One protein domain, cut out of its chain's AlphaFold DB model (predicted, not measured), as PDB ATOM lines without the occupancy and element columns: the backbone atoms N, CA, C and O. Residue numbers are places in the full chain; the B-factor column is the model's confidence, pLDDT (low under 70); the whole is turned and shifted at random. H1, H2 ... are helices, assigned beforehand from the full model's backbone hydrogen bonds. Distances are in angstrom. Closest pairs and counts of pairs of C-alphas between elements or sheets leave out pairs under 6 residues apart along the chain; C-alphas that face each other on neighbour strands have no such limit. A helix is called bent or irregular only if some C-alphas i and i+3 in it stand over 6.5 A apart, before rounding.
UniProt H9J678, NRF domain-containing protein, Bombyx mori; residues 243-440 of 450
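Overview. This is residues 243 to 440 of the 450 residues of the protein "NRF domain-containing protein" of Bombyx mori (UniProt H9J678). Four long helices run roughly along the longest axis, each packed on the next in the succession H5, H7, H4, H1; H6 folds back on H5, and the short H2 and H3 turn the chain between H1 and H4. From the far end of H7 the bent helix H8 turns back and splays away, and residues 422 to 440, of which 422 to 439 belong to H8, stick out. The printed part has 198 residues with eight named helices, H1 to H8 in order, and no named strand; the class is all helix. It is only just loose, close to compact, with a radius of gyration of the C-alphas of 20.0 A and spans of 60 by 41 by 39 A.

Arrangement. Start at the longest helix, H5, residues 319 to 347, which is irregular, with C-alphas 343 and 346 7.1 A apart, and has a kink of 37 degrees near residue 341. It forms a hairpin with H6, residues 354 to 373, at a shallow tilt of 24 degrees, their closest C-alphas, of Cys 342 and Ile 362, 5.5 A apart. H6 is irregular too, with C-alphas 367 and 370 8.1 A apart, and has a kink of 62 degrees near residue 367. With residues 319 to 330 alone, H5 touches the hub H7, residues 392 to 412, opposite ways at a shallow tilt of 1 degree; the closest C-alphas, of Ile 323 and Val 401, are 6.5 A apart. H7 touches H4, residues 291 to 312, the same way at a shallow tilt of 33 degrees, only just short of steep; the closest C-alphas, of Phe 299 and Asp 396, are 6.2 A apart. With residues 291 to 301 alone, H4 touches H1, residues 243 to 266, opposite ways at a shallow tilt of 25 degrees, with the closest C-alphas, of Thr 252 and Phe 294, 5.8 A apart. H3, residues 283 to 289, only just touches H1, with 3 pairs of C-alphas within 8 A, the closest those of Asp 259 and Leu 288 at 6.2 A. H2, residues 273 to 280, and H3 only just touch, with 3 pairs within 8 A and only at the corner; the closest C-alphas, of Val 280 and Leu 286, are 5.2 A apart. H8, residues 414 to 439, was assigned as one helix by its hydrogen bonds but is bent, with C-alphas 429 and 432 6.8 A apart; its arms H8a, residues 414 to 429, and H8b, residues 432 to 439, stand at a steep tilt of 41 degrees. H7 and H8a form a hairpin, with the closest C-alphas, of Tyr 410 and Gly 417, 4.2 A apart, while H8b touches no helix. Every O i to N i+4 pair is within hydrogen-bond range in H1, H2, H3, H7, H8a and H8b, against 16 of 18 in H4, 21 of 25 in H5 and 11 of 16 in H6.

Along the chain. Find C-alpha 319 at (-6.740, -1.928, 26.989); from there H5 runs 42.4 A to C-alpha 347 at (-48.150, -1.659, 17.800). Look to C-alpha 243 at (-14.817, 13.580, 4.462) for the start of H1, 34.9 A long; H4 measures 32.9 A, H7 30.2 A, H6 25.9 A and H8a 22.5 A.

Size, cuts and confidence. The two C-alphas farthest apart, those of Pro 352 and Lys 415, are 61.4 A apart. The printed part has no cut, and its one long link is H6 to H7, residues 374 to 391. The mean pLDDT of the printed part is 88.6, and no printed residue is under 70.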
ATOM      1  N   GLU A 243     -13.542  13.331   5.144       87.06
ATOM      2  CA  GLU A 243     -14.817  13.580   4.462       87.06
ATOM      3  C   GLU A 243     -15.147  12.492   3.433       87.06
ATOM      4  O   GLU A 243     -16.284  12.019   3.362       87.06
ATOM      5  N   ALA A 244     -14.141  12.025   2.688       89.62
ATOM      6  CA  ALA A 244     -14.300  10.925   1.739       89.62
ATOM      7  C   ALA A 244     -14.760   9.627   2.429       89.62
ATOM      8  O   ALA A 244     -15.597   8.907   1.891       89.62
ATOM      9  N   ILE A 245     -14.276   9.351   3.647       89.69
ATOM     10  CA  ILE A 245     -14.678   8.169   4.422       89.69
ATOM     11  C   ILE A 245     -16.144   8.280   4.844       89.69
ATOM     12  O   ILE A 245     -16.866   7.283   4.805       89.69
ATOM     13  N   TYR A 246     -16.608   9.474   5.224       87.88
ATOM     14  CA  TYR A 246     -18.028   9.689   5.514       87.88
ATOM     15  C   TYR A 246     -18.898   9.458   4.271       87.88
ATOM     16  O   TYR A 246     -19.932   8.799   4.380       87.88
ATOM     17  N   GLY A 247     -18.452   9.911   3.094       90.69
ATOM     18  CA  GLY A 247     -19.133   9.650   1.821       90.69
ATOM     19  C   GLY A 247     -19.220   8.160   1.475       90.69
ATOM     20  O   GLY A 247     -20.293   7.680   1.116       90.69
ATOM     21  N   VAL A 248     -18.126   7.410   1.659       92.69
ATOM     22  CA  VAL A 248     -18.111   5.950   1.454       92.69
ATOM     23  C   VAL A 248     -19.103   5.261   2.389       92.69
ATOM     24  O   VAL A 248     -19.918   4.480   1.913       92.69
ATOM     25  N   LYS A 249     -19.100   5.593   3.688       90.88
ATOM     26  CA  LYS A 249     -20.046   5.026   4.670       90.88
ATOM     27  C   LYS A 249     -21.505   5.311   4.326       90.88
ATOM     28  O   LYS A 249     -22.371   4.475   4.559       90.88
ATOM     29  N   TRP A 250     -21.786   6.510   3.823       91.44
ATOM     30  CA  TRP A 250     -23.134   6.874   3.411       91.44
ATOM     31  C   TRP A 250     -23.582   6.038   2.208       91.44
ATOM     32  O   TRP A 250     -24.644   5.421   2.256       91.44
ATOM     33  N   LEU A 251     -22.741   5.948   1.173       92.69
ATOM     34  CA  LEU A 251     -23.046   5.173  -0.028       92.69
ATOM     35  C   LEU A 251     -23.236   3.686   0.292       92.69
ATOM     36  O   LEU A 251     -24.190   3.076  -0.186       92.69
ATOM     37  N   THR A 252     -22.367   3.107   1.124       92.75
ATOM     38  CA  THR A 252     -22.466   1.697   1.514       92.75
ATOM     39  C   THR A 252     -23.720   1.427   2.341       92.75
ATOM     40  O   THR A 252     -24.384   0.426   2.091       92.75
ATOM     41  N   MET A 253     -24.135   2.340   3.234       91.50
ATOM     42  CA  MET A 253     -25.429   2.202   3.919       91.50
ATOM     43  C   MET A 253     -26.628   2.292   2.977       91.50
ATOM     44  O   MET A 253     -27.592   1.554   3.167       91.50
ATOM     45  N   CYS A 254     -26.589   3.154   1.960       91.88
ATOM     46  CA  CYS A 254     -27.653   3.191   0.958       91.88
ATOM     47  C   CYS A 254     -27.765   1.857   0.209       91.88
ATOM     48  O   CYS A 254     -28.875   1.367   0.019       91.88
ATOM     49  N   LEU A 255     -26.637   1.252  -0.174       91.25
ATOM     50  CA  LEU A 255     -26.618  -0.046  -0.858       91.25
ATOM     51  C   LEU A 255     -27.157  -1.173   0.034       91.25
ATOM     52  O   LEU A 255     -28.003  -1.935  -0.421       91.25
ATOM     53  N   ILE A 256     -26.756  -1.218   1.309       90.38
ATOM     54  CA  ILE A 256     -27.271  -2.189   2.293       90.38
ATOM     55  C   ILE A 256     -28.787  -2.034   2.484       90.38
ATOM     56  O   ILE A 256     -29.522  -3.018   2.497       90.38
ATOM     57  N   ALA A 257     -29.281  -0.799   2.606       90.94
ATOM     58  CA  ALA A 257     -30.711  -0.547   2.765       90.94
ATOM     59  C   ALA A 257     -31.520  -0.982   1.530       90.94
ATOM     60  O   ALA A 257     -32.600  -1.555   1.672       90.94
ATOM     61  N   VAL A 258     -30.994  -0.728   0.326       88.94
ATOM     62  CA  VAL A 258     -31.612  -1.166  -0.934       88.94
ATOM     63  C   VAL A 258     -31.624  -2.691  -1.035       88.94
ATOM     64  O   VAL A 258     -32.669  -3.252  -1.363       88.94
ATOM     65  N   ASP A 259     -30.516  -3.361  -0.715       86.62
ATOM     66  CA  ASP A 259     -30.433  -4.826  -0.728       86.62
ATOM     67  C   ASP A 259     -31.457  -5.473   0.220       86.62
ATOM     68  O   ASP A 259     -32.243  -6.330  -0.194       86.62
ATOM     69  N   HIS A 260     -31.539  -5.008   1.471       86.50
ATOM     70  CA  HIS A 260     -32.517  -5.532   2.425       86.50
ATOM     71  C   HIS A 260     -33.963  -5.257   2.001       86.50
ATOM     72  O   HIS A 260     -34.821  -6.126   2.163       86.50
ATOM     73  N   LEU A 261     -34.248  -4.086   1.421       85.94
ATOM     74  CA  LEU A 261     -35.579  -3.780   0.896       85.94
ATOM     75  C   LEU A 261     -35.963  -4.741  -0.235       85.94
ATOM     76  O   LEU A 261     -37.063  -5.294  -0.219       85.94
ATOM     77  N   ILE A 262     -35.059  -4.964  -1.193       81.50
ATOM     78  CA  ILE A 262     -35.276  -5.903  -2.299       81.50
ATOM     79  C   ILE A 262     -35.481  -7.318  -1.752       81.50
ATOM     80  O   ILE A 262     -36.421  -7.998  -2.165       81.50
ATOM     81  N   SER A 263     -34.659  -7.742  -0.791       77.81
ATOM     82  CA  SER A 263     -34.758  -9.058  -0.154       77.81
ATOM     83  C   SER A 263     -36.105  -9.268   0.546       77.81
ATOM     84  O   SER A 263     -36.743 -10.303   0.351       77.81
ATOM     85  N   ILE A 264     -36.595  -8.279   1.304       78.19
ATOM     86  CA  ILE A 264     -37.899  -8.350   1.987       78.19
ATOM     87  C   ILE A 264     -39.052  -8.383   0.978       78.19
ATOM     88  O   ILE A 264     -39.974  -9.186   1.125       78.19
ATOM     89  N   VAL A 265     -39.003  -7.552  -0.068       78.12
ATOM     90  CA  VAL A 265     -40.035  -7.520  -1.118       78.12
ATOM     91  C   VAL A 265     -40.089  -8.847  -1.879       78.12
ATOM     92  O   VAL A 265     -41.176  -9.392  -2.078       78.12
ATOM     93  N   ASN A 266     -38.929  -9.401  -2.238       76.81
ATOM     94  CA  ASN A 266     -38.819 -10.698  -2.905       76.81
ATOM     95  C   ASN A 266     -39.225 -11.873  -2.013       76.81
ATOM     96  O   ASN A 266     -39.610 -12.914  -2.529       76.81
ATOM     97  N   SER A 267     -39.157 -11.720  -0.694       73.81
ATOM     98  CA  SER A 267     -39.643 -12.732   0.247       73.81
ATOM     99  C   SER A 267     -41.150 -12.597   0.534       73.81
ATOM    100  O   SER A 267     -41.740 -13.426   1.224       73.81
ATOM    101  N   GLY A 268     -41.786 -11.543   0.018       75.00
ATOM    102  CA  GLY A 268     -43.202 -11.245   0.194       75.00
ATOM    103  C   GLY A 268     -44.131 -11.908  -0.837       75.00
ATOM    104  O   GLY A 268     -43.707 -12.680  -1.694       75.00
ATOM    105  N   PRO A 269     -45.436 -11.581  -0.797       71.94
ATOM    106  CA  PRO A 269     -46.470 -12.220  -1.621       71.94
ATOM    107  C   PRO A 269     -46.456 -11.792  -3.097       71.94
ATOM    108  O   PRO A 269     -47.180 -12.366  -3.904       71.94
ATOM    109  N   ILE A 270     -45.665 -10.774  -3.449       70.38
ATOM    110  CA  ILE A 270     -45.497 -10.263  -4.820       70.38
ATOM    111  C   ILE A 270     -44.205 -10.777  -5.474       70.38
ATOM    112  O   ILE A 270     -43.714 -10.176  -6.429       70.38
ATOM    113  N   SER A 271     -43.632 -11.856  -4.939       75.56
ATOM    114  CA  SER A 271     -42.365 -12.412  -5.398       75.56
ATOM    115  C   SER A 271     -42.468 -13.029  -6.797       75.56
ATOM    116  O   SER A 271     -43.365 -13.814  -7.099       75.56
ATOM    117  N   ASP A 272     -41.515 -12.679  -7.663       78.44
ATOM    118  CA  ASP A 272     -41.324 -13.295  -8.979       78.44
ATOM    119  C   ASP A 272     -39.992 -14.047  -8.978       78.44
ATOM    120  O   ASP A 272     -38.940 -13.500  -9.315       78.44
ATOM    121  N   GLY A 273     -40.038 -15.319  -8.577       76.06
ATOM    122  CA  GLY A 273     -38.847 -16.166  -8.509       76.06
ATOM    123  C   GLY A 273     -38.156 -16.363  -9.864       76.06
ATOM    124  O   GLY A 273     -36.934 -16.486  -9.907       76.06
ATOM    125  N   TYR A 274     -38.903 -16.336 -10.975       78.38
ATOM    126  CA  TYR A 274     -38.347 -16.549 -12.314       78.38
ATOM    127  C   TYR A 274     -37.539 -15.338 -12.790       78.38
ATOM    128  O   TYR A 274     -36.394 -15.477 -13.231       78.38
ATOM    129  N   THR A 275     -38.103 -14.133 -12.670       80.38
ATOM    130  CA  THR A 275     -37.365 -12.906 -13.000       80.38
ATOM    131  C   THR A 275     -36.249 -12.653 -11.989       80.38
ATOM    132  O   THR A 275     -35.165 -12.232 -12.394       80.38
ATOM    133  N   SER A 276     -36.472 -12.957 -10.706       78.62
ATOM    134  CA  SER A 276     -35.462 -12.817  -9.654       78.62
ATOM    135  C   SER A 276     -34.229 -13.683  -9.930       78.62
ATOM    136  O   SER A 276     -33.129 -13.139  -9.987       78.62
ATOM    137  N   ASP A 277     -34.380 -14.978 -10.248       79.31
ATOM    138  CA  ASP A 277     -33.239 -15.850 -10.595       79.31
ATOM    139  C   ASP A 277     -32.456 -15.310 -11.808       79.31
ATOM    140  O   ASP A 277     -31.223 -15.283 -11.814       79.31
ATOM    141  N   ARG A 278     -33.154 -14.776 -12.820       82.25
ATOM    142  CA  ARG A 278     -32.501 -14.154 -13.982       82.25
ATOM    143  C   ARG A 278     -31.728 -12.882 -13.614       82.25
ATOM    144  O   ARG A 278     -30.643 -12.658 -14.151       82.25
ATOM    145  N   VAL A 279     -32.282 -12.037 -12.745       80.75
ATOM    146  CA  VAL A 279     -31.662 -10.771 -12.321       80.75
ATOM    147  C   VAL A 279     -30.481 -11.026 -11.391       80.75
ATOM    148  O   VAL A 279     -29.429 -10.427 -11.601       80.75
ATOM    149  N   VAL A 280     -30.598 -11.949 -10.435       79.44
ATOM    150  CA  VAL A 280     -29.522 -12.312  -9.495       79.44
ATOM    151  C   VAL A 280     -28.304 -12.877 -10.227       79.44
ATOM    152  O   VAL A 280     -27.173 -12.581  -9.855       79.44
ATOM    153  N   ARG A 281     -28.503 -13.613 -11.329       82.06
ATOM    154  CA  ARG A 281     -27.400 -14.108 -12.177       82.06
ATOM    155  C   ARG A 281     -26.716 -13.031 -13.025       82.06
ATOM    156  O   ARG A 281     -25.685 -13.308 -13.637       82.06
ATOM    157  N   SER A 282     -27.274 -11.825 -13.114       87.00
ATOM    158  CA  SER A 282     -26.599 -10.704 -13.772       87.00
ATOM    159  C   SER A 282     -25.451 -10.179 -12.906       87.00
ATOM    160  O   SER A 282     -25.477 -10.315 -11.687       87.00
ATOM    161  N   PHE A 283     -24.463  -9.522 -13.517       86.62
ATOM    162  CA  PHE A 283     -23.340  -8.929 -12.780       86.62
ATOM    163  C   PHE A 283     -23.801  -7.984 -11.655       86.62
ATOM    164  O   PHE A 283     -23.326  -8.082 -10.529       86.62
ATOM    165  N   PHE A 284     -24.761  -7.100 -11.949       84.12
ATOM    166  CA  PHE A 284     -25.294  -6.146 -10.972       84.12
ATOM    167  C   PHE A 284     -26.148  -6.814  -9.894       84.12
ATOM    168  O   PHE A 284     -26.094  -6.396  -8.743       84.12
ATOM    169  N   GLY A 285     -26.914  -7.850 -10.252       82.38
ATOM    170  CA  GLY A 285     -27.665  -8.636  -9.278       82.38
ATOM    171  C   GLY A 285     -26.729  -9.340  -8.303       82.38
ATOM    172  O   GLY A 285     -26.864  -9.153  -7.103       82.38
ATOM    173  N   LEU A 286     -25.725 -10.056  -8.811       82.44
ATOM    174  CA  LEU A 286     -24.751 -10.759  -7.979       82.44
ATOM    175  C   LEU A 286     -23.985  -9.793  -7.063       82.44
ATOM    176  O   LEU A 286     -23.801 -10.083  -5.887       82.44
ATOM    177  N   PHE A 287     -23.593  -8.625  -7.579       84.25
ATOM    178  CA  PHE A 287     -22.953  -7.577  -6.783       84.25
ATOM    179  C   PHE A 287     -23.837  -7.070  -5.634       84.25
ATOM    180  O   PHE A 287     -23.321  -6.823  -4.550       84.25
ATOM    181  N   LEU A 288     -25.145  -6.908  -5.858       81.00
ATOM    182  CA  LEU A 288     -26.071  -6.441  -4.823       81.00
ATOM    183  C   LEU A 288     -26.358  -7.511  -3.766       81.00
ATOM    184  O   LEU A 288     -26.347  -7.185  -2.586       81.00
ATOM    185  N   VAL A 289     -26.558  -8.769  -4.178       79.62
ATOM    186  CA  VAL A 289     -26.864  -9.864  -3.239       79.62
ATOM    187  C   VAL A 289     -25.641 -10.238  -2.384       79.62
ATOM    188  O   VAL A 289     -25.797 -10.758  -1.281       79.62
ATOM    189  N   HIS A 290     -24.422  -9.916  -2.829       83.25
ATOM    190  CA  HIS A 290     -23.220  -9.926  -1.987       83.25
ATOM    191  C   HIS A 290     -23.198  -8.748  -0.995       83.25
ATOM    192  O   HIS A 290     -22.310  -7.891  -1.005       83.25
ATOM    193  N   ASN A 291     -24.203  -8.692  -0.121       80.81
ATOM    194  CA  ASN A 291     -24.316  -7.649   0.893       80.81
ATOM    195  C   ASN A 291     -23.211  -7.717   1.958       80.81
ATOM    196  O   ASN A 291     -22.870  -6.698   2.568       80.81
ATOM    197  N   ASP A 292     -22.597  -8.887   2.116       84.25
ATOM    198  CA  ASP A 292     -21.426  -9.150   2.935       84.25
ATOM    199  C   ASP A 292     -20.256  -8.245   2.532       84.25
ATOM    200  O   ASP A 292     -19.629  -7.632   3.397       84.25
ATOM    201  N   LEU A 293     -20.056  -8.025   1.228       86.25
ATOM    202  CA  LEU A 293     -19.028  -7.110   0.724       86.25
ATOM    203  C   LEU A 293     -19.263  -5.660   1.165       86.25
ATOM    204  O   LEU A 293     -18.305  -4.919   1.402       86.25
ATOM    205  N   PHE A 294     -20.521  -5.225   1.292       89.56
ATOM    206  CA  PHE A 294     -20.823  -3.881   1.791       89.56
ATOM    207  C   PHE A 294     -20.528  -3.767   3.284       89.56
ATOM    208  O   PHE A 294     -19.970  -2.756   3.715       89.56
ATOM    209  N   VAL A 295     -20.842  -4.793   4.072       90.69
ATOM    210  CA  VAL A 295     -20.515  -4.828   5.504       90.69
ATOM    211  C   VAL A 295     -18.996  -4.878   5.718       90.69
ATOM    212  O   VAL A 295     -18.477  -4.166   6.583       90.69
ATOM    213  N   ASP A 296     -18.255  -5.594   4.871       90.94
ATOM    214  CA  ASP A 296     -16.788  -5.652   4.908       90.94
ATOM    215  C   ASP A 296     -16.136  -4.275   4.755       90.94
ATOM    216  O   ASP A 296     -15.115  -3.991   5.394       90.94
ATOM    217  N   THR A 297     -16.746  -3.359   3.991       92.94
ATOM    218  CA  THR A 297     -16.262  -1.969   3.927       92.94
ATOM    219  C   THR A 297     -16.283  -1.294   5.302       92.94
ATOM    220  O   THR A 297     -15.348  -0.565   5.646       92.94
ATOM    221  N   PHE A 298     -17.298  -1.561   6.132       91.69
ATOM    222  CA  PHE A 298     -17.378  -1.019   7.487       91.69
ATOM    223  C   PHE A 298     -16.336  -1.641   8.406       91.69
ATOM    224  O   PHE A 298     -15.695  -0.900   9.155       91.69
ATOM    225  N   PHE A 299     -16.114  -2.957   8.322       93.06
ATOM    226  CA  PHE A 299     -15.058  -3.621   9.089       93.06
ATOM    227  C   PHE A 299     -13.674  -3.078   8.724       93.06
ATOM    228  O   PHE A 299     -12.892  -2.728   9.613       93.06
ATOM    229  N   PHE A 300     -13.398  -2.905   7.429       92.12
ATOM    230  CA  PHE A 300     -12.148  -2.322   6.954       92.12
ATOM    231  C   PHE A 300     -11.947  -0.891   7.471       92.12
ATOM    232  O   PHE A 300     -10.907  -0.577   8.054       92.12
ATOM    233  N   LEU A 301     -12.954  -0.022   7.324       92.62
ATOM    234  CA  LEU A 301     -12.886   1.362   7.804       92.62
ATOM    235  C   LEU A 301     -12.757   1.443   9.332       92.62
ATOM    236  O   LEU A 301     -12.037   2.297   9.848       92.62
ATOM    237  N   SER A 302     -13.441   0.562  10.062       92.44
ATOM    238  CA  SER A 302     -13.362   0.449  11.521       92.44
ATOM    239  C   SER A 302     -11.947   0.083  11.976       92.44
ATOM    240  O   SER A 302     -11.391   0.747  12.860       92.44
ATOM    241  N   GLY A 303     -11.326  -0.905  11.325       92.00
ATOM    242  CA  GLY A 303      -9.936  -1.295  11.559       92.00
ATOM    243  C   GLY A 303      -8.947  -0.176  11.224       92.00
ATOM    244  O   GLY A 303      -8.120   0.175  12.065       92.00
ATOM    245  N   LEU A 304      -9.079   0.442  10.045       90.12
ATOM    246  CA  LEU A 304      -8.213   1.534   9.584       90.12
ATOM    247  C   LEU A 304      -8.222   2.722  10.556       90.12
ATOM    248  O   LEU A 304      -7.162   3.180  10.976       90.12
ATOM    249  N   LEU A 305      -9.413   3.183  10.951       90.50
ATOM    250  CA  LEU A 305      -9.574   4.308  11.878       90.50
ATOM    251  C   LEU A 305      -9.097   3.967  13.296       90.50
ATOM    252  O   LEU A 305      -8.547   4.820  13.995       90.50
ATOM    253  N   THR A 306      -9.296   2.722  13.734       90.31
ATOM    254  CA  THR A 306      -8.778   2.250  15.024       90.31
ATOM    255  C   THR A 306      -7.253   2.265  15.020       90.31
ATOM    256  O   THR A 306      -6.636   2.791  15.946       90.31
ATOM    257  N   PHE A 307      -6.639   1.729  13.965       87.38
ATOM    258  CA  PHE A 307      -5.191   1.685  13.825       87.38
ATOM    259  C   PHE A 307      -4.589   3.092  13.746       87.38
ATOM    260  O   PHE A 307      -3.659   3.389  14.493       87.38
ATOM    261  N   SER A 308      -5.159   3.983  12.926       87.06
ATOM    262  CA  SER A 308      -4.688   5.368  12.809       87.06
ATOM    263  C   SER A 308      -4.805   6.134  14.130       87.06
ATOM    264  O   SER A 308      -3.924   6.917  14.479       87.06
ATOM    265  N   ALA A 309      -5.862   5.891  14.910       87.44
ATOM    266  CA  ALA A 309      -5.990   6.469  16.245       87.44
ATOM    267  C   ALA A 309      -4.924   5.914  17.204       87.44
ATOM    268  O   ALA A 309      -4.316   6.666  17.963       87.44
ATOM    269  N   PHE A 310      -4.664   4.606  17.157       88.31
ATOM    270  CA  PHE A 310      -3.674   3.948  18.009       88.31
ATOM    271  C   PHE A 310      -2.233   4.365  17.710       88.31
ATOM    272  O   PHE A 310      -1.424   4.429  18.638       88.31
ATOM    273  N   THR A 311      -1.911   4.707  16.461       84.31
ATOM    274  CA  THR A 311      -0.589   5.237  16.097       84.31
ATOM    275  C   THR A 311      -0.308   6.618  16.686       84.31
ATOM    276  O   THR A 311       0.851   6.928  16.944       84.31
ATOM    277  N   THR A 312      -1.341   7.416  16.966       84.81
ATOM    278  CA  THR A 312      -1.199   8.751  17.575       84.81
ATOM    279  C   THR A 312      -0.843   8.685  19.064       84.81
ATOM    280  O   THR A 312      -0.297   9.635  19.618       84.81
ATOM    281  N   TYR A 313      -1.121   7.565  19.739       82.44
ATOM    282  CA  TYR A 313      -0.783   7.397  21.150       82.44
ATOM    283  C   TYR A 313       0.676   6.960  21.331       82.44
ATOM    284  O   TYR A 313       1.075   5.875  20.893       82.44
ATOM    285  N   GLU A 314       1.462   7.741  22.078       76.19
ATOM    286  CA  GLU A 314       2.813   7.339  22.501       76.19
ATOM    287  C   GLU A 314       2.761   6.054  23.345       76.19
ATOM    288  O   GLU A 314       3.405   5.048  23.021       76.19
ATOM    289  N   LYS A 315       1.894   6.041  24.364       78.38
ATOM    290  CA  LYS A 315       1.561   4.871  25.186       78.38
ATOM    291  C   LYS A 315       0.072   4.579  25.079       78.38
ATOM    292  O   LYS A 315      -0.747   5.482  25.222       78.38
ATOM    293  N   LEU A 316      -0.269   3.313  24.848       76.50
ATOM    294  CA  LEU A 316      -1.663   2.883  24.843       76.50
ATOM    295  C   LEU A 316      -2.269   3.091  26.240       76.50
ATOM    296  O   LEU A 316      -1.671   2.646  27.225       76.50
ATOM    297  N   PRO A 317      -3.452   3.724  26.334       81.06
ATOM    298  CA  PRO A 317      -4.270   3.668  27.537       81.06
ATOM    299  C   PRO A 317      -4.587   2.215  27.915       81.06
ATOM    300  O   PRO A 317      -4.414   1.301  27.109       81.06
ATOM    301  N   ASN A 318      -5.092   1.999  29.132       87.75
ATOM    302  CA  ASN A 318      -5.466   0.666  29.602       87.75
ATOM    303  C   ASN A 318      -6.383  -0.045  28.568       87.75
ATOM    304  O   ASN A 318      -7.485   0.457  28.313       87.75
ATOM    305  N   PRO A 319      -5.965  -1.195  27.991       88.56
ATOM    306  CA  PRO A 319      -6.740  -1.928  26.989       88.56
ATOM    307  C   PRO A 319      -8.175  -2.223  27.433       88.56
ATOM    308  O   PRO A 319      -9.107  -2.069  26.645       88.56
ATOM    309  N   PHE A 320      -8.369  -2.557  28.713       91.00
ATOM    310  CA  PHE A 320      -9.690  -2.821  29.280       91.00
ATOM    311  C   PHE A 320     -10.590  -1.587  29.238       91.00
ATOM    312  O   PHE A 320     -11.761  -1.699  28.890       91.00
ATOM    313  N   LEU A 321     -10.051  -0.400  29.530       90.50
ATOM    314  CA  LEU A 321     -10.822   0.845  29.509       90.50
ATOM    315  C   LEU A 321     -11.240   1.223  28.082       90.50
ATOM    316  O   LEU A 321     -12.358   1.687  27.865       90.50
ATOM    317  N   ILE A 322     -10.360   1.003  27.103       91.31
ATOM    318  CA  ILE A 322     -10.645   1.245  25.683       91.31
ATOM    319  C   ILE A 322     -11.757   0.309  25.190       91.31
ATOM    320  O   ILE A 322     -12.710   0.767  24.553       91.31
ATOM    321  N   ILE A 323     -11.658  -0.985  25.517       94.06
ATOM    322  CA  ILE A 323     -12.670  -1.997  25.185       94.06
ATOM    323  C   ILE A 323     -14.001  -1.653  25.849       94.06
ATOM    324  O   ILE A 323     -15.021  -1.580  25.166       94.06
ATOM    325  N   PHE A 324     -13.984  -1.349  27.147       94.81
ATOM    326  CA  PHE A 324     -15.182  -0.996  27.902       94.81
ATOM    327  C   PHE A 324     -15.869   0.256  27.346       94.81
ATOM    328  O   PHE A 324     -17.080   0.263  27.139       94.81
ATOM    329  N   LYS A 325     -15.103   1.300  27.006       91.69
ATOM    330  CA  LYS A 325     -15.650   2.521  26.403       91.69
ATOM    331  C   LYS A 325     -16.335   2.243  25.062       91.69
ATOM    332  O   LYS A 325     -17.395   2.811  24.794       91.69
ATOM    333  N   ARG A 326     -15.752   1.389  24.210       93.19
ATOM    334  CA  ARG A 326     -16.382   1.004  22.936       93.19
ATOM    335  C   ARG A 326     -17.627   0.147  23.166       93.19
ATOM    336  O   ARG A 326     -18.636   0.406  22.519       93.19
ATOM    337  N   TYR A 327     -17.571  -0.800  24.101       94.94
ATOM    338  CA  TYR A 327     -18.712  -1.635  24.479       94.94
ATOM    339  C   TYR A 327     -19.908  -0.776  24.911       94.94
ATOM    340  O   TYR A 327     -20.972  -0.876  24.307       94.94
ATOM    341  N   ILE A 328     -19.710   0.154  25.856       94.00
ATOM    342  CA  ILE A 328     -20.768   1.068  26.318       94.00
ATOM    343  C   ILE A 328     -21.326   1.924  25.172       94.00
ATOM    344  O   ILE A 328     -22.531   2.140  25.080       94.00
ATOM    345  N   ARG A 329     -20.473   2.388  24.252       90.75
ATOM    346  CA  ARG A 329     -20.928   3.168  23.093       90.75
ATOM    347  C   ARG A 329     -21.871   2.375  22.178       90.75
ATOM    348  O   ARG A 329     -22.840   2.948  21.693       90.75
ATOM    349  N   LEU A 330     -21.570   1.104  21.909       93.00
ATOM    350  CA  LEU A 330     -22.371   0.260  21.013       93.00
ATOM    351  C   LEU A 330     -23.646  -0.240  21.701       93.00
ATOM    352  O   LEU A 330     -24.730  -0.176  21.123       93.00
ATOM    353  N   ILE A 331     -23.522  -0.686  22.953       94.06
ATOM    354  CA  ILE A 331     -24.611  -1.327  23.688       94.06
ATOM    355  C   ILE A 331     -25.777  -0.381  23.959       94.06
ATOM    356  O   ILE A 331     -26.924  -0.800  23.877       94.06
ATOM    357  N   VAL A 332     -25.506   0.896  24.247       90.56
ATOM    358  CA  VAL A 332     -26.554   1.873  24.580       90.56
ATOM    359  C   VAL A 332     -27.489   2.083  23.391       90.56
ATOM    360  O   VAL A 332     -28.705   2.039  23.554       90.56
ATOM    361  N   ALA A 333     -26.936   2.254  22.188       89.62
ATOM    362  CA  ALA A 333     -27.741   2.405  20.981       89.62
ATOM    363  C   ALA A 333     -28.505   1.113  20.652       89.62
ATOM    364  O   ALA A 333     -29.704   1.158  20.374       89.62
ATOM    365  N   LEU A 334     -27.838  -0.042  20.743       92.50
ATOM    366  CA  LEU A 334     -28.451  -1.340  20.463       92.50
ATOM    367  C   LEU A 334     -29.583  -1.672  21.448       92.50
ATOM    368  O   LEU A 334     -30.630  -2.161  21.033       92.50
ATOM    369  N   ALA A 335     -29.422  -1.344  22.732       93.69
ATOM    370  CA  ALA A 335     -30.437  -1.556  23.759       93.69
ATOM    371  C   ALA A 335     -31.722  -0.763  23.483       93.69
ATOM    372  O   ALA A 335     -32.812  -1.291  23.692       93.69
ATOM    373  N   VAL A 336     -31.619   0.469  22.968       91.62
ATOM    374  CA  VAL A 336     -32.791   1.273  22.577       91.62
ATOM    375  C   VAL A 336     -33.539   0.626  21.409       91.62
ATOM    376  O   VAL A 336     -34.767   0.554  21.437       91.62
ATOM    377  N   VAL A 337     -32.817   0.114  20.406       92.50
ATOM    378  CA  VAL A 337     -33.424  -0.577  19.255       92.50
ATOM    379  C   VAL A 337     -34.098  -1.876  19.695       92.50
ATOM    380  O   VAL A 337     -35.254  -2.108  19.358       92.50
ATOM    381  N   ILE A 338     -33.421  -2.689  20.507       94.06
ATOM    382  CA  ILE A 338     -33.982  -3.921  21.073       94.06
ATOM    383  C   ILE A 338     -35.229  -3.616  21.906       94.06
ATOM    384  O   ILE A 338     -36.244  -4.291  21.761       94.06
ATOM    385  N   PHE A 339     -35.187  -2.582  22.750       93.19
ATOM    386  CA  PHE A 339     -36.348  -2.154  23.526       93.19
ATOM    387  C   PHE A 339     -37.521  -1.778  22.615       93.19
ATOM    388  O   PHE A 339     -38.639  -2.246  22.833       93.19
ATOM    389  N   TYR A 340     -37.269  -0.978  21.576       93.00
ATOM    390  CA  TYR A 340     -38.290  -0.614  20.597       93.00
ATOM    391  C   TYR A 340     -38.904  -1.855  19.934       93.00
ATOM    392  O   TYR A 340     -40.127  -1.973  19.886       93.00
ATOM    393  N   VAL A 341     -38.081  -2.808  19.495       91.88
ATOM    394  CA  VAL A 341     -38.544  -4.041  18.839       91.88
ATOM    395  C   VAL A 341     -39.380  -4.893  19.796       91.88
ATOM    396  O   VAL A 341     -40.498  -5.275  19.466       91.88
ATOM    397  N   CYS A 342     -38.906  -5.110  21.023       91.81
ATOM    398  CA  CYS A 342     -39.597  -5.943  22.007       91.81
ATOM    399  C   CYS A 342     -40.908  -5.331  22.538       91.81
ATOM    400  O   CYS A 342     -41.849  -6.077  22.841       91.81
ATOM    401  N   ALA A 343     -40.955  -4.004  22.716       90.69
ATOM    402  CA  ALA A 343     -42.026  -3.319  23.447       90.69
ATOM    403  C   ALA A 343     -42.967  -2.482  22.570       90.69
ATOM    404  O   ALA A 343     -44.148  -2.364  22.891       90.69
ATOM    405  N   VAL A 344     -42.465  -1.878  21.490       90.94
ATOM    406  CA  VAL A 344     -43.210  -0.888  20.695       90.94
ATOM    407  C   VAL A 344     -43.605  -1.446  19.333       90.94
ATOM    408  O   VAL A 344     -44.725  -1.201  18.891       90.94
ATOM    409  N   HIS A 345     -42.723  -2.206  18.681       88.75
ATOM    410  CA  HIS A 345     -42.871  -2.571  17.275       88.75
ATOM    411  C   HIS A 345     -44.174  -3.323  16.973       88.75
ATOM    412  O   HIS A 345     -44.825  -2.979  15.988       88.75
ATOM    413  N   THR A 346     -44.654  -4.189  17.880       85.56
ATOM    414  CA  THR A 346     -45.979  -4.849  17.803       85.56
ATOM    415  C   THR A 346     -47.116  -3.880  17.451       85.56
ATOM    416  O   THR A 346     -48.038  -4.253  16.734       85.56
ATOM    417  N   TYR A 347     -47.064  -2.636  17.934       86.75
ATOM    418  CA  TYR A 347     -48.150  -1.659  17.800       86.75
ATOM    419  C   TYR A 347     -47.984  -0.689  16.624       86.75
ATOM    420  O   TYR A 347     -48.811   0.205  16.454       86.75
ATOM    421  N   THR A 348     -46.911  -0.811  15.840       88.50
ATOM    422  CA  THR A 348     -46.563   0.191  14.812       88.50
ATOM    423  C   THR A 348     -47.085  -0.109  13.414       88.50
ATOM    424  O   THR A 348     -46.960   0.740  12.533       88.50
ATOM    425  N   GLY A 349     -47.708  -1.266  13.202       82.81
ATOM    426  CA  GLY A 349     -48.233  -1.636  11.896       82.81
ATOM    427  C   GLY A 349     -49.428  -2.569  11.969       82.81
ATOM    428  O   GLY A 349     -49.823  -3.060  13.024       82.81
ATOM    429  N   ASN A 350     -50.037  -2.763  10.808       82.88
ATOM    430  CA  ASN A 350     -51.202  -3.601  10.596       82.88
ATOM    431  C   ASN A 350     -51.131  -4.203   9.190       82.88
ATOM    432  O   ASN A 350     -50.678  -3.562   8.245       82.88
ATOM    433  N   GLY A 351     -51.595  -5.438   9.030       84.44
ATOM    434  CA  GLY A 351     -51.637  -6.079   7.722       84.44
ATOM    435  C   GLY A 351     -51.741  -7.598   7.807       84.44
ATOM    436  O   GLY A 351     -51.489  -8.176   8.864       84.44
ATOM    437  N   PRO A 352     -52.086  -8.260   6.692       82.00
ATOM    438  CA  PRO A 352     -52.319  -9.705   6.662       82.00
ATOM    439  C   PRO A 352     -51.069 -10.537   6.986       82.00
ATOM    440  O   PRO A 352     -51.196 -11.661   7.457       82.00
ATOM    441  N   LEU A 353     -49.868  -9.993   6.757       80.50
ATOM    442  CA  LEU A 353     -48.589 -10.663   7.032       80.50
ATOM    443  C   LEU A 353     -47.866 -10.130   8.273       80.50
ATOM    444  O   LEU A 353     -46.815 -10.662   8.626       80.50
ATOM    445  N   TRP A 354     -48.418  -9.112   8.945       83.62
ATOM    446  CA  TRP A 354     -47.774  -8.463  10.089       83.62
ATOM    447  C   TRP A 354     -47.479  -9.477  11.197       83.62
ATOM    448  O   TRP A 354     -46.326  -9.697  11.546       83.62
ATOM    449  N   ASN A 355     -48.500 -10.218  11.625       80.88
ATOM    450  CA  ASN A 355     -48.360 -11.204  12.696       80.88
ATOM    451  C   ASN A 355     -47.511 -12.427  12.305       80.88
ATOM    452  O   ASN A 355     -47.105 -13.196  13.164       80.88
ATOM    453  N   LYS A 356     -47.263 -12.662  11.009       80.19
ATOM    454  CA  LYS A 356     -46.419 -13.785  10.573       80.19
ATOM    455  C   LYS A 356     -44.940 -13.397  10.556       80.19
ATOM    456  O   LYS A 356     -44.103 -14.197  10.953       80.19
ATOM    457  N   LEU A 357     -44.625 -12.196  10.073       79.38
ATOM    458  CA  LEU A 357     -43.245 -11.746   9.878       79.38
ATOM    459  C   LEU A 357     -42.713 -10.989  11.097       79.38
ATOM    460  O   LEU A 357     -41.619 -11.271  11.573       79.38
ATOM    461  N   VAL A 358     -43.502 -10.049  11.614       85.69
ATOM    462  CA  VAL A 358     -43.079  -9.137  12.678       85.69
ATOM    463  C   VAL A 358     -43.173  -9.807  14.045       85.69
ATOM    464  O   VAL A 358     -42.214  -9.744  14.808       85.69
ATOM    465  N   ASP A 359     -44.270 -10.508  14.355       84.06
ATOM    466  CA  ASP A 359     -44.384 -11.170  15.665       84.06
ATOM    467  C   ASP A 359     -43.320 -12.264  15.843       84.06
ATOM    468  O   ASP A 359     -42.817 -12.441  16.950       84.06
ATOM    469  N   LEU A 360     -42.907 -12.944  14.763       86.25
ATOM    470  CA  LEU A 360     -41.802 -13.905  14.811       86.25
ATOM    471  C   LEU A 360     -40.493 -13.228  15.242       86.25
ATOM    472  O   LEU A 360     -39.849 -13.688  16.182       86.25
ATOM    473  N   GLU A 361     -40.114 -12.117  14.605       87.69
ATOM    474  CA  GLU A 361     -38.911 -11.364  14.978       87.69
ATOM    475  C   GLU A 361     -38.985 -10.847  16.425       87.69
ATOM    476  O   GLU A 361     -38.007 -10.929  17.174       87.69
ATOM    477  N   ILE A 362     -40.156 -10.366  16.850       91.69
ATOM    478  CA  ILE A 362     -40.379  -9.863  18.209       91.69
ATOM    479  C   ILE A 362     -40.211 -10.977  19.245       91.69
ATOM    480  O   ILE A 362     -39.535 -10.766  20.253       91.69
ATOM    481  N   GLU A 363     -40.784 -12.159  19.019       92.00
ATOM    482  CA  GLU A 363     -40.676 -13.288  19.950       92.00
ATOM    483  C   GLU A 363     -39.243 -13.835  20.021       92.00
ATOM    484  O   GLU A 363     -38.728 -14.074  21.119       92.00
ATOM    485  N   LEU A 364     -38.541 -13.927  18.884       92.31
ATOM    486  CA  LEU A 364     -37.108 -14.246  18.857       92.31
ATOM    487  C   LEU A 364     -36.299 -13.219  19.661       92.31
ATOM    488  O   LEU A 364     -35.434 -13.584  20.462       92.31
ATOM    489  N   CYS A 365     -36.632 -11.934  19.533       94.00
ATOM    490  CA  CYS A 365     -36.002 -10.888  20.323       94.00
ATOM    491  C   CYS A 365     -36.321 -10.953  21.813       94.00
ATOM    492  O   CYS A 365     -35.413 -10.810  22.629       94.00
ATOM    493  N   ARG A 366     -37.559 -11.247  22.211       94.06
ATOM    494  CA  ARG A 366     -37.922 -11.430  23.627       94.06
ATOM    495  C   ARG A 366     -37.204 -12.616  24.266       94.06
ATOM    496  O   ARG A 366     -36.852 -12.540  25.442       94.06
ATOM    497  N   LYS A 367     -36.937 -13.669  23.492       94.88
ATOM    498  CA  LYS A 367     -36.158 -14.832  23.934       94.88
ATOM    499  C   LYS A 367     -34.660 -14.514  24.052       94.88
ATOM    500  O   LYS A 367     -34.044 -14.836  25.068       94.88
ATOM    501  N   ASN A 368     -34.083 -13.863  23.039       95.44
ATOM    502  CA  ASN A 368     -32.631 -13.810  22.832       95.44
ATOM    503  C   ASN A 368     -32.003 -12.402  22.879       95.44
ATOM    504  O   ASN A 368     -30.821 -12.252  22.572       95.44
ATOM    505  N   TRP A 369     -32.725 -11.362  23.314       94.56
ATOM    506  CA  TRP A 369     -32.194  -9.989  23.428       94.56
ATOM    507  C   TRP A 369     -30.883  -9.899  24.220       94.56
ATOM    508  O   TRP A 369     -29.994  -9.118  23.881       94.56
ATOM    509  N   TRP A 370     -30.745 -10.703  25.274       94.50
ATOM    510  CA  TRP A 370     -29.582 -10.690  26.157       94.50
ATOM    511  C   TRP A 370     -28.304 -11.159  25.443       94.50
ATOM    512  O   TRP A 370     -27.223 -10.671  25.766       94.50
ATOM    513  N   LEU A 371     -28.414 -12.028  24.429       95.06
ATOM    514  CA  LEU A 371     -27.276 -12.478  23.619       95.06
ATOM    515  C   LEU A 371     -26.693 -11.341  22.775       95.06
ATOM    516  O   LEU A 371     -25.472 -11.205  22.702       95.06
ATOM    517  N   ASN A 372     -27.555 -10.498  22.198       92.19
ATOM    518  CA  ASN A 372     -27.129  -9.282  21.502       92.19
ATOM    519  C   ASN A 372     -26.458  -8.307  22.463       92.19
ATOM    520  O   ASN A 372     -25.450  -7.693  22.117       92.19
ATOM    521  N   LEU A 373     -26.990  -8.177  23.684       94.12
ATOM    522  CA  LEU A 373     -26.389  -7.275  24.656       94.12
ATOM    523  C   LEU A 373     -25.007  -7.751  25.127       94.12
ATOM    524  O   LEU A 373     -24.107  -6.946  25.331       94.12
ATOM    525  N   LEU A 374     -24.814  -9.061  25.248       95.31
ATOM    526  CA  LEU A 374     -23.511  -9.646  25.555       95.31
ATOM    527  C   LEU A 374     -22.579  -9.740  24.334       95.31
ATOM    528  O   LEU A 374     -21.434 -10.151  24.500       95.31
ATOM    529  N   MET A 375     -23.034  -9.343  23.139       94.94
ATOM    530  CA  MET A 375     -22.301  -9.444  21.870       94.94
ATOM    531  C   MET A 375     -21.925 -10.892  21.493       94.94
ATOM    532  O   MET A 375     -20.884 -11.120  20.895       94.94
ATOM    533  N   ILE A 376     -22.745 -11.896  21.826       95.94
ATOM    534  CA  ILE A 376     -22.440 -13.330  21.581       95.94
ATOM    535  C   ILE A 376     -23.491 -14.064  20.737       95.94
ATOM    536  O   ILE A 376     -23.390 -15.274  20.537       95.94
ATOM    537  N   ASN A 377     -24.483 -13.352  20.206       93.94
ATOM    538  CA  ASN A 377     -25.540 -13.907  19.349       93.94
ATOM    539  C   ASN A 377     -25.014 -14.580  18.067       93.94
ATOM    540  O   ASN A 377     -25.688 -15.441  17.521       93.94
ATOM    541  N   ASN A 378     -23.801 -14.248  17.614       93.94
ATOM    542  CA  ASN A 378     -23.181 -14.906  16.455       93.94
ATOM    543  C   ASN A 378     -22.642 -16.315  16.762       93.94
ATOM    544  O   ASN A 378     -22.190 -17.006  15.853       93.94
ATOM    545  N   TYR A 379     -22.644 -16.733  18.031       94.38
ATOM    546  CA  TYR A 379     -22.098 -18.024  18.462       94.38
ATOM    547  C   TYR A 379     -23.110 -18.883  19.220       94.38
ATOM    548  O   TYR A 379     -22.969 -20.103  19.258       94.38
ATOM    549  N   VAL A 380     -24.105 -18.259  19.852       94.81
ATOM    550  CA  VAL A 380     -25.106 -18.931  20.684       94.81
ATOM    551  C   VAL A 380     -26.479 -18.770  20.044       94.81
ATOM    552  O   VAL A 380     -26.878 -17.647  19.757       94.81
ATOM    553  N   ASP A 381     -27.198 -19.884  19.869       90.81
ATOM    554  CA  ASP A 381     -28.554 -19.930  19.292       90.81
ATOM    555  C   ASP A 381     -28.661 -19.151  17.963       90.81
ATOM    556  O   ASP A 381     -29.555 -18.329  17.762       90.81
ATOM    557  N   THR A 382     -27.708 -19.399  17.054       88.75
ATOM    558  CA  THR A 382     -27.539 -18.676  15.779       88.75
ATOM    559  C   THR A 382     -28.732 -18.802  14.831       88.75
ATOM    560  O   THR A 382     -28.894 -17.978  13.938       88.75
ATOM    561  N   GLU A 383     -29.571 -19.821  15.006       86.81
ATOM    562  CA  GLU A 383     -30.805 -19.999  14.231       86.81
ATOM    563  C   GLU A 383     -31.918 -19.041  14.688       86.81
ATOM    564  O   GLU A 383     -32.791 -18.686  13.904       86.81
ATOM    565  N   ASN A 384     -31.868 -18.576  15.941       89.94
ATOM    566  CA  ASN A 384     -32.909 -17.769  16.581       89.94
ATOM    567  C   ASN A 384     -32.377 -16.390  17.006       89.94
ATOM    568  O   ASN A 384     -32.657 -15.911  18.109       89.94
ATOM    569  N   MET A 385     -31.568 -15.742  16.166       89.75
ATOM    570  CA  MET A 385     -30.985 -14.438  16.497       89.75
ATOM    571  C   MET A 385     -32.059 -13.355  16.654       89.75
ATOM    572  O   MET A 385     -32.947 -13.203  15.818       89.75
ATOM    573  N   CYS A 386     -31.929 -12.535  17.697       91.81
ATOM    574  CA  CYS A 386     -32.679 -11.286  17.786       91.81
ATOM    575  C   CYS A 386     -32.109 -10.286  16.773       91.81
ATOM    576  O   CYS A 386     -30.906 -10.038  16.797       91.81
ATOM    577  N   LEU A 387     -32.952  -9.683  15.930       90.38
ATOM    578  CA  LEU A 387     -32.554  -8.710  14.904       90.38
ATOM    579  C   LEU A 387     -31.413  -9.223  14.026       90.38
ATOM    580  O   LEU A 387     -30.253  -8.846  14.217       90.38
ATOM    581  N   ILE A 388     -31.742 -10.044  13.027       87.81
ATOM    582  CA  ILE A 388     -30.734 -10.680  12.173       87.81
ATOM    583  C   ILE A 388     -29.774  -9.657  11.564       87.81
ATOM    584  O   ILE A 388     -28.570  -9.854  11.625       87.81
ATOM    585  N   ILE A 389     -30.277  -8.502  11.115       88.00
ATOM    586  CA  ILE A 389     -29.480  -7.415  10.526       88.00
ATOM    587  C   ILE A 389     -28.414  -6.830  11.469       88.00
ATOM    588  O   ILE A 389     -27.527  -6.115  11.016       88.00
ATOM    589  N   SER A 390     -28.482  -7.103  12.775       91.62
ATOM    590  CA  SER A 390     -27.538  -6.591  13.775       91.62
ATOM    591  C   SER A 390     -26.286  -7.458  13.963       91.62
ATOM    592  O   SER A 390     -25.386  -7.054  14.701       91.62
ATOM    593  N   TRP A 391     -26.182  -8.600  13.266       91.94
ATOM    594  CA  TRP A 391     -25.079  -9.570  13.381       91.94
ATOM    595  C   TRP A 391     -23.677  -8.950  13.242       91.94
ATOM    596  O   TRP A 391     -22.716  -9.408  13.865       91.94
ATOM    597  N   TYR A 392     -23.543  -7.878  12.458       92.19
ATOM    598  CA  TYR A 392     -22.260  -7.218  12.220       92.19
ATOM    599  C   TYR A 392     -21.736  -6.451  13.446       92.19
ATOM    600  O   TYR A 392     -20.527  -6.251  13.565       92.19
ATOM    601  N   ILE A 393     -22.605  -6.029  14.374       94.25
ATOM    602  CA  ILE A 393     -22.218  -5.237  15.554       94.25
ATOM    603  C   ILE A 393     -21.319  -6.061  16.503       94.25
ATOM    604  O   ILE A 393     -20.223  -5.594  16.830       94.25
ATOM    605  N   PRO A 394     -21.701  -7.293  16.903       95.06
ATOM    606  CA  PRO A 394     -20.810  -8.197  17.628       95.06
ATOM    607  C   PRO A 394     -19.509  -8.505  16.881       95.06
ATOM    608  O   PRO A 394     -18.443  -8.504  17.494       95.06
ATOM    609  N   CYS A 395     -19.564  -8.729  15.561       94.38
ATOM    610  CA  CYS A 395     -18.366  -8.966  14.746       94.38
ATOM    611  C   CYS A 395     -17.377  -7.796  14.838       94.38
ATOM    612  O   CYS A 395     -16.208  -8.001  15.165       94.38
ATOM    613  N   ASP A 396     -17.848  -6.566  14.619       94.69
ATOM    614  CA  ASP A 396     -17.034  -5.350  14.717       94.69
ATOM    615  C   ASP A 396     -16.430  -5.175  16.122       94.69
ATOM    616  O   ASP A 396     -15.254  -4.823  16.269       94.69
ATOM    617  N   PHE A 397     -17.203  -5.475  17.170       95.50
ATOM    618  CA  PHE A 397     -16.710  -5.446  18.544       95.50
ATOM    619  C   PHE A 397     -15.611  -6.493  18.792       95.50
ATOM    620  O   PHE A 397     -14.564  -6.160  19.352       95.50
ATOM    621  N   HIS A 398     -15.788  -7.735  18.340       95.44
ATOM    622  CA  HIS A 398     -14.775  -8.783  18.487       95.44
ATOM    623  C   HIS A 398     -13.506  -8.480  17.694       95.44
ATOM    624  O   HIS A 398     -12.401  -8.610  18.228       95.44
ATOM    625  N   PHE A 399     -13.637  -7.994  16.459       93.56
ATOM    626  CA  PHE A 399     -12.495  -7.546  15.665       93.56
ATOM    627  C   PHE A 399     -11.750  -6.402  16.343       93.56
ATOM    628  O   PHE A 399     -10.517  -6.379  16.330       93.56
ATOM    629  N   PHE A 400     -12.455  -5.494  17.017       94.38
ATOM    630  CA  PHE A 400     -11.806  -4.468  17.822       94.38
ATOM    631  C   PHE A 400     -11.020  -5.033  19.004       94.38
ATOM    632  O   PHE A 400      -9.881  -4.621  19.219       94.38
ATOM    633  N   VAL A 401     -11.596  -5.970  19.762       94.19
ATOM    634  CA  VAL A 401     -10.910  -6.614  20.894       94.19
ATOM    635  C   VAL A 401      -9.631  -7.309  20.419       94.19
ATOM    636  O   VAL A 401      -8.561  -7.096  20.998       94.19
ATOM    637  N   ILE A 402      -9.715  -8.062  19.317       91.62
ATOM    638  CA  ILE A 402      -8.559  -8.707  18.680       91.62
ATOM    639  C   ILE A 402      -7.531  -7.650  18.253       91.62
ATOM    640  O   ILE A 402      -6.347  -7.788  18.559       91.62
ATOM    641  N   THR A 403      -7.971  -6.558  17.625       90.44
ATOM    642  CA  THR A 403      -7.097  -5.459  17.183       90.44
ATOM    643  C   THR A 403      -6.344  -4.819  18.352       90.44
ATOM    644  O   THR A 403      -5.136  -4.611  18.260       90.44
ATOM    645  N   VAL A 404      -7.015  -4.542  19.475       91.19
ATOM    646  CA  VAL A 404      -6.391  -3.980  20.689       91.19
ATOM    647  C   VAL A 404      -5.308  -4.913  21.233       91.19
ATOM    648  O   VAL A 404      -4.204  -4.464  21.566       91.19
ATOM    649  N   PHE A 405      -5.593  -6.214  21.306       89.19
ATOM    650  CA  PHE A 405      -4.636  -7.207  21.786       89.19
ATOM    651  C   PHE A 405      -3.427  -7.335  20.845       89.19
ATOM    652  O   PHE A 405      -2.282  -7.237  21.294       89.19
ATOM    653  N   TRP A 406      -3.657  -7.457  19.535       87.12
ATOM    654  CA  TRP A 406      -2.587  -7.556  18.535       87.12
ATOM    655  C   TRP A 406      -1.717  -6.306  18.502       87.12
ATOM    656  O   TRP A 406      -0.490  -6.400  18.475       87.12
ATOM    657  N   PHE A 407      -2.332  -5.128  18.557       88.31
ATOM    658  CA  PHE A 407      -1.598  -3.871  18.570       88.31
ATOM    659  C   PHE A 407      -0.739  -3.726  19.838       88.31
ATOM    660  O   PHE A 407       0.386  -3.225  19.777       88.31
ATOM    661  N   SER A 408      -1.211  -4.246  20.976       86.69
ATOM    662  CA  SER A 408      -0.432  -4.305  22.219       86.69
ATOM    663  C   SER A 408       0.796  -5.220  22.089       86.69
ATOM    664  O   SER A 408       1.884  -4.859  22.547       86.69
ATOM    665  N   ILE A 409       0.659  -6.370  21.412       87.25
ATOM    666  CA  ILE A 409       1.791  -7.253  21.083       87.25
ATOM    667  C   ILE A 409       2.753  -6.558  20.124       87.25
ATOM    668  O   ILE A 409       3.953  -6.578  20.369       87.25
ATOM    669  N   TYR A 410       2.252  -5.910  19.072       88.06
ATOM    670  CA  TYR A 410       3.072  -5.196  18.094       88.06
ATOM    671  C   TYR A 410       3.919  -4.089  18.742       88.06
ATOM    672  O   TYR A 410       5.117  -4.004  18.476       88.06
ATOM    673  N   LYS A 411       3.341  -3.295  19.655       86.44
ATOM    674  CA  LYS A 411       4.083  -2.267  20.410       86.44
ATOM    675  C   LYS A 411       5.194  -2.856  21.285       86.44
ATOM    676  O   LYS A 411       6.228  -2.215  21.444       86.44
ATOM    677  N   LYS A 412       4.997  -4.050  21.861       88.00
ATOM    678  CA  LYS A 412       5.996  -4.709  22.722       88.00
ATOM    679  C   LYS A 412       7.043  -5.495  21.922       88.00
ATOM    680  O   LYS A 412       8.220  -5.482  22.269       88.00
ATOM    681  N   TYR A 413       6.616  -6.169  20.858       91.88
ATOM    682  CA  TYR A 413       7.403  -7.078  20.030       91.88
ATOM    683  C   TYR A 413       7.019  -6.912  18.545       91.88
ATOM    684  O   TYR A 413       6.237  -7.705  18.013       91.88
ATOM    685  N   PRO A 414       7.585  -5.924  17.829       90.00
ATOM    686  CA  PRO A 414       7.114  -5.545  16.493       90.00
ATOM    687  C   PRO A 414       7.246  -6.666  15.454       90.00
ATOM    688  O   PRO A 414       6.328  -6.890  14.669       90.00
ATOM    689  N   LYS A 415       8.347  -7.432  15.485       92.88
ATOM    690  CA  LYS A 415       8.555  -8.568  14.568       92.88
ATOM    691  C   LYS A 415       7.541  -9.692  14.802       92.88
ATOM    692  O   LYS A 415       6.967 -10.202  13.847       92.88
ATOM    693  N   ALA A 416       7.303 -10.049  16.065       90.88
ATOM    694  CA  ALA A 416       6.339 -11.087  16.422       90.88
ATOM    695  C   ALA A 416       4.903 -10.653  16.089       90.88
ATOM    696  O   ALA A 416       4.145 -11.442  15.533       90.88
ATOM    697  N   GLY A 417       4.558  -9.388  16.357       89.44
ATOM    698  CA  GLY A 417       3.261  -8.816  15.999       89.44
ATOM    699  C   GLY A 417       3.002  -8.834  14.491       89.44
ATOM    700  O   GLY A 417       1.917  -9.228  14.070       89.44
ATOM    701  N   LEU A 418       4.002  -8.486  13.671       90.44
ATOM    702  CA  LEU A 418       3.870  -8.501  12.210       90.44
ATOM    703  C   LEU A 418       3.705  -9.923  11.650       90.44
ATOM    704  O   LEU A 418       2.854 -10.147  10.789       90.44
ATOM    705  N   ILE A 419       4.483 -10.888  12.152       92.62
ATOM    706  CA  ILE A 419       4.357 -12.299  11.756       92.62
ATOM    707  C   ILE A 419       2.970 -12.828  12.137       92.62
ATOM    708  O   ILE A 419       2.282 -13.393  11.292       92.62
ATOM    709  N   ALA A 420       2.529 -12.592  13.376       89.00
ATOM    710  CA  ALA A 420       1.217 -13.027  13.845       89.00
ATOM    711  C   ALA A 420       0.074 -12.408  13.023       89.00
ATOM    712  O   ALA A 420      -0.870 -13.109  12.669       89.00
ATOM    713  N   ALA A 421       0.159 -11.117  12.685       88.38
ATOM    714  CA  ALA A 421      -0.822 -10.456  11.825       88.38
ATOM    715  C   ALA A 421      -0.842 -11.053  10.406       88.38
ATOM    716  O   ALA A 421      -1.914 -11.312   9.866       88.38
ATOM    717  N   SER A 422       0.333 -11.331   9.830       90.88
ATOM    718  CA  SER A 422       0.453 -11.920   8.488       90.88
ATOM    719  C   SER A 422      -0.131 -13.333   8.430       90.88
ATOM    720  O   SER A 422      -0.871 -13.661   7.509       90.88
ATOM    721  N   VAL A 423       0.148 -14.163   9.442       92.88
ATOM    722  CA  VAL A 423      -0.425 -15.513   9.554       92.88
ATOM    723  C   VAL A 423      -1.947 -15.449   9.673       92.88
ATOM    724  O   VAL A 423      -2.644 -16.154   8.950       92.88
ATOM    725  N   MET A 424      -2.471 -14.571  10.531       89.44
ATOM    726  CA  MET A 424      -3.917 -14.402  10.694       89.44
ATOM    727  C   MET A 424      -4.600 -13.919   9.417       89.44
ATOM    728  O   MET A 424      -5.674 -14.412   9.092       89.44
ATOM    729  N   PHE A 425      -3.977 -13.006   8.669       91.12
ATOM    730  CA  PHE A 425      -4.496 -12.557   7.380       91.12
ATOM    731  C   PHE A 425      -4.602 -13.715   6.379       91.12
ATOM    732  O   PHE A 425      -5.639 -13.890   5.744       91.12
ATOM    733  N   MET A 426      -3.572 -14.564   6.295       95.19
ATOM    734  CA  MET A 426      -3.607 -15.747   5.428       95.19
ATOM    735  C   MET A 426      -4.683 -16.751   5.861       95.19
ATOM    736  O   MET A 426      -5.363 -17.319   5.006       95.19
ATOM    737  N   ILE A 427      -4.874 -16.949   7.170       94.69
ATOM    738  CA  ILE A 427      -5.952 -17.795   7.706       94.69
ATOM    739  C   ILE A 427      -7.318 -17.200   7.349       94.69
ATOM    740  O   ILE A 427      -8.162 -17.914   6.819       94.69
ATOM    741  N   ALA A 428      -7.528 -15.901   7.572       90.50
ATOM    742  CA  ALA A 428      -8.787 -15.222   7.272       90.50
ATOM    743  C   ALA A 428      -9.142 -15.263   5.776       90.50
ATOM    744  O   ALA A 428     -10.313 -15.376   5.437       90.50
ATOM    745  N   LEU A 429      -8.140 -15.229   4.889       91.44
ATOM    746  CA  LEU A 429      -8.344 -15.325   3.441       91.44
ATOM    747  C   LEU A 429      -8.680 -16.754   2.981       91.44
ATOM    748  O   LEU A 429      -9.493 -16.948   2.082       91.44
ATOM    749  N   SER A 430      -8.033 -17.762   3.568       94.69
ATOM    750  CA  SER A 430      -8.143 -19.155   3.112       94.69
ATOM    751  C   SER A 430      -9.285 -19.927   3.774       94.69
ATOM    752  O   SER A 430      -9.933 -20.744   3.119       94.69
ATOM    753  N   LEU A 431      -9.563 -19.668   5.053       93.81
ATOM    754  CA  LEU A 431     -10.512 -20.439   5.851       93.81
ATOM    755  C   LEU A 431     -11.954 -20.393   5.306       93.81
ATOM    756  O   LEU A 431     -12.535 -21.472   5.170       93.81
ATOM    757  N   PRO A 432     -12.532 -19.233   4.922       89.81
ATOM    758  CA  PRO A 432     -13.880 -19.194   4.352       89.81
ATOM    759  C   PRO A 432     -13.992 -20.011   3.061       89.81
ATOM    760  O   PRO A 432     -14.956 -20.753   2.882       89.81
ATOM    761  N   GLY A 433     -12.974 -19.949   2.194       90.56
ATOM    762  CA  GLY A 433     -12.926 -20.734   0.959       90.56
ATOM    763  C   GLY A 433     -12.854 -22.241   1.222       90.56
ATOM    764  O   GLY A 433     -13.584 -23.013   0.601       90.56
ATOM    765  N   ILE A 434     -12.030 -22.661   2.188       94.25
ATOM    766  CA  ILE A 434     -11.915 -24.068   2.596       94.25
ATOM    767  C   ILE A 434     -13.242 -24.573   3.173       94.25
ATOM    768  O   ILE A 434     -13.715 -25.632   2.766       94.25
ATOM    769  N   ILE A 435     -13.865 -23.821   4.085       92.50
ATOM    770  CA  ILE A 435     -15.149 -24.193   4.697       92.50
ATOM    771  C   ILE A 435     -16.238 -24.284   3.622       92.50
ATOM    772  O   ILE A 435     -16.927 -25.297   3.538       92.50
ATOM    773  N   THR A 436     -16.349 -23.282   2.749       90.19
ATOM    774  CA  THR A 436     -17.343 -23.269   1.661       90.19
ATOM    775  C   THR A 436     -17.194 -24.493   0.759       90.19
ATOM    776  O   THR A 436     -18.184 -25.151   0.436       90.19
ATOM    777  N   TYR A 437     -15.954 -24.854   0.411       92.94
ATOM    778  CA  TYR A 437     -15.663 -26.032  -0.403       92.94
ATOM    779  C   TYR A 437     -16.006 -27.349   0.310       92.94
ATOM    780  O   TYR A 437     -16.657 -28.215  -0.275       92.94
ATOM    781  N   LEU A 438     -15.594 -27.508   1.573       95.88
ATOM    782  CA  LEU A 438     -15.804 -28.740   2.342       95.88
ATOM    783  C   LEU A 438     -17.283 -28.997   2.642       95.88
ATOM    784  O   LEU A 438     -17.745 -30.130   2.513       95.88
ATOM    785  N   TYR A 439     -18.024 -27.953   3.011       93.00
ATOM    786  CA  TYR A 439     -19.437 -28.051   3.376       93.00
ATOM    787  C   TYR A 439     -20.388 -27.876   2.184       93.00
ATOM    788  O   TYR A 439     -21.599 -27.965   2.366       93.00
ATOM    789  N   ARG A 440     -19.861 -27.667   0.966       91.06
ATOM    790  CA  ARG A 440     -20.642 -27.413  -0.260       91.06
ATOM    791  C   ARG A 440     -21.681 -26.300  -0.075       91.06
ATOM    792  O   ARG A 440     -22.825 -26.433  -0.505       91.06
TER     793      ARG A 440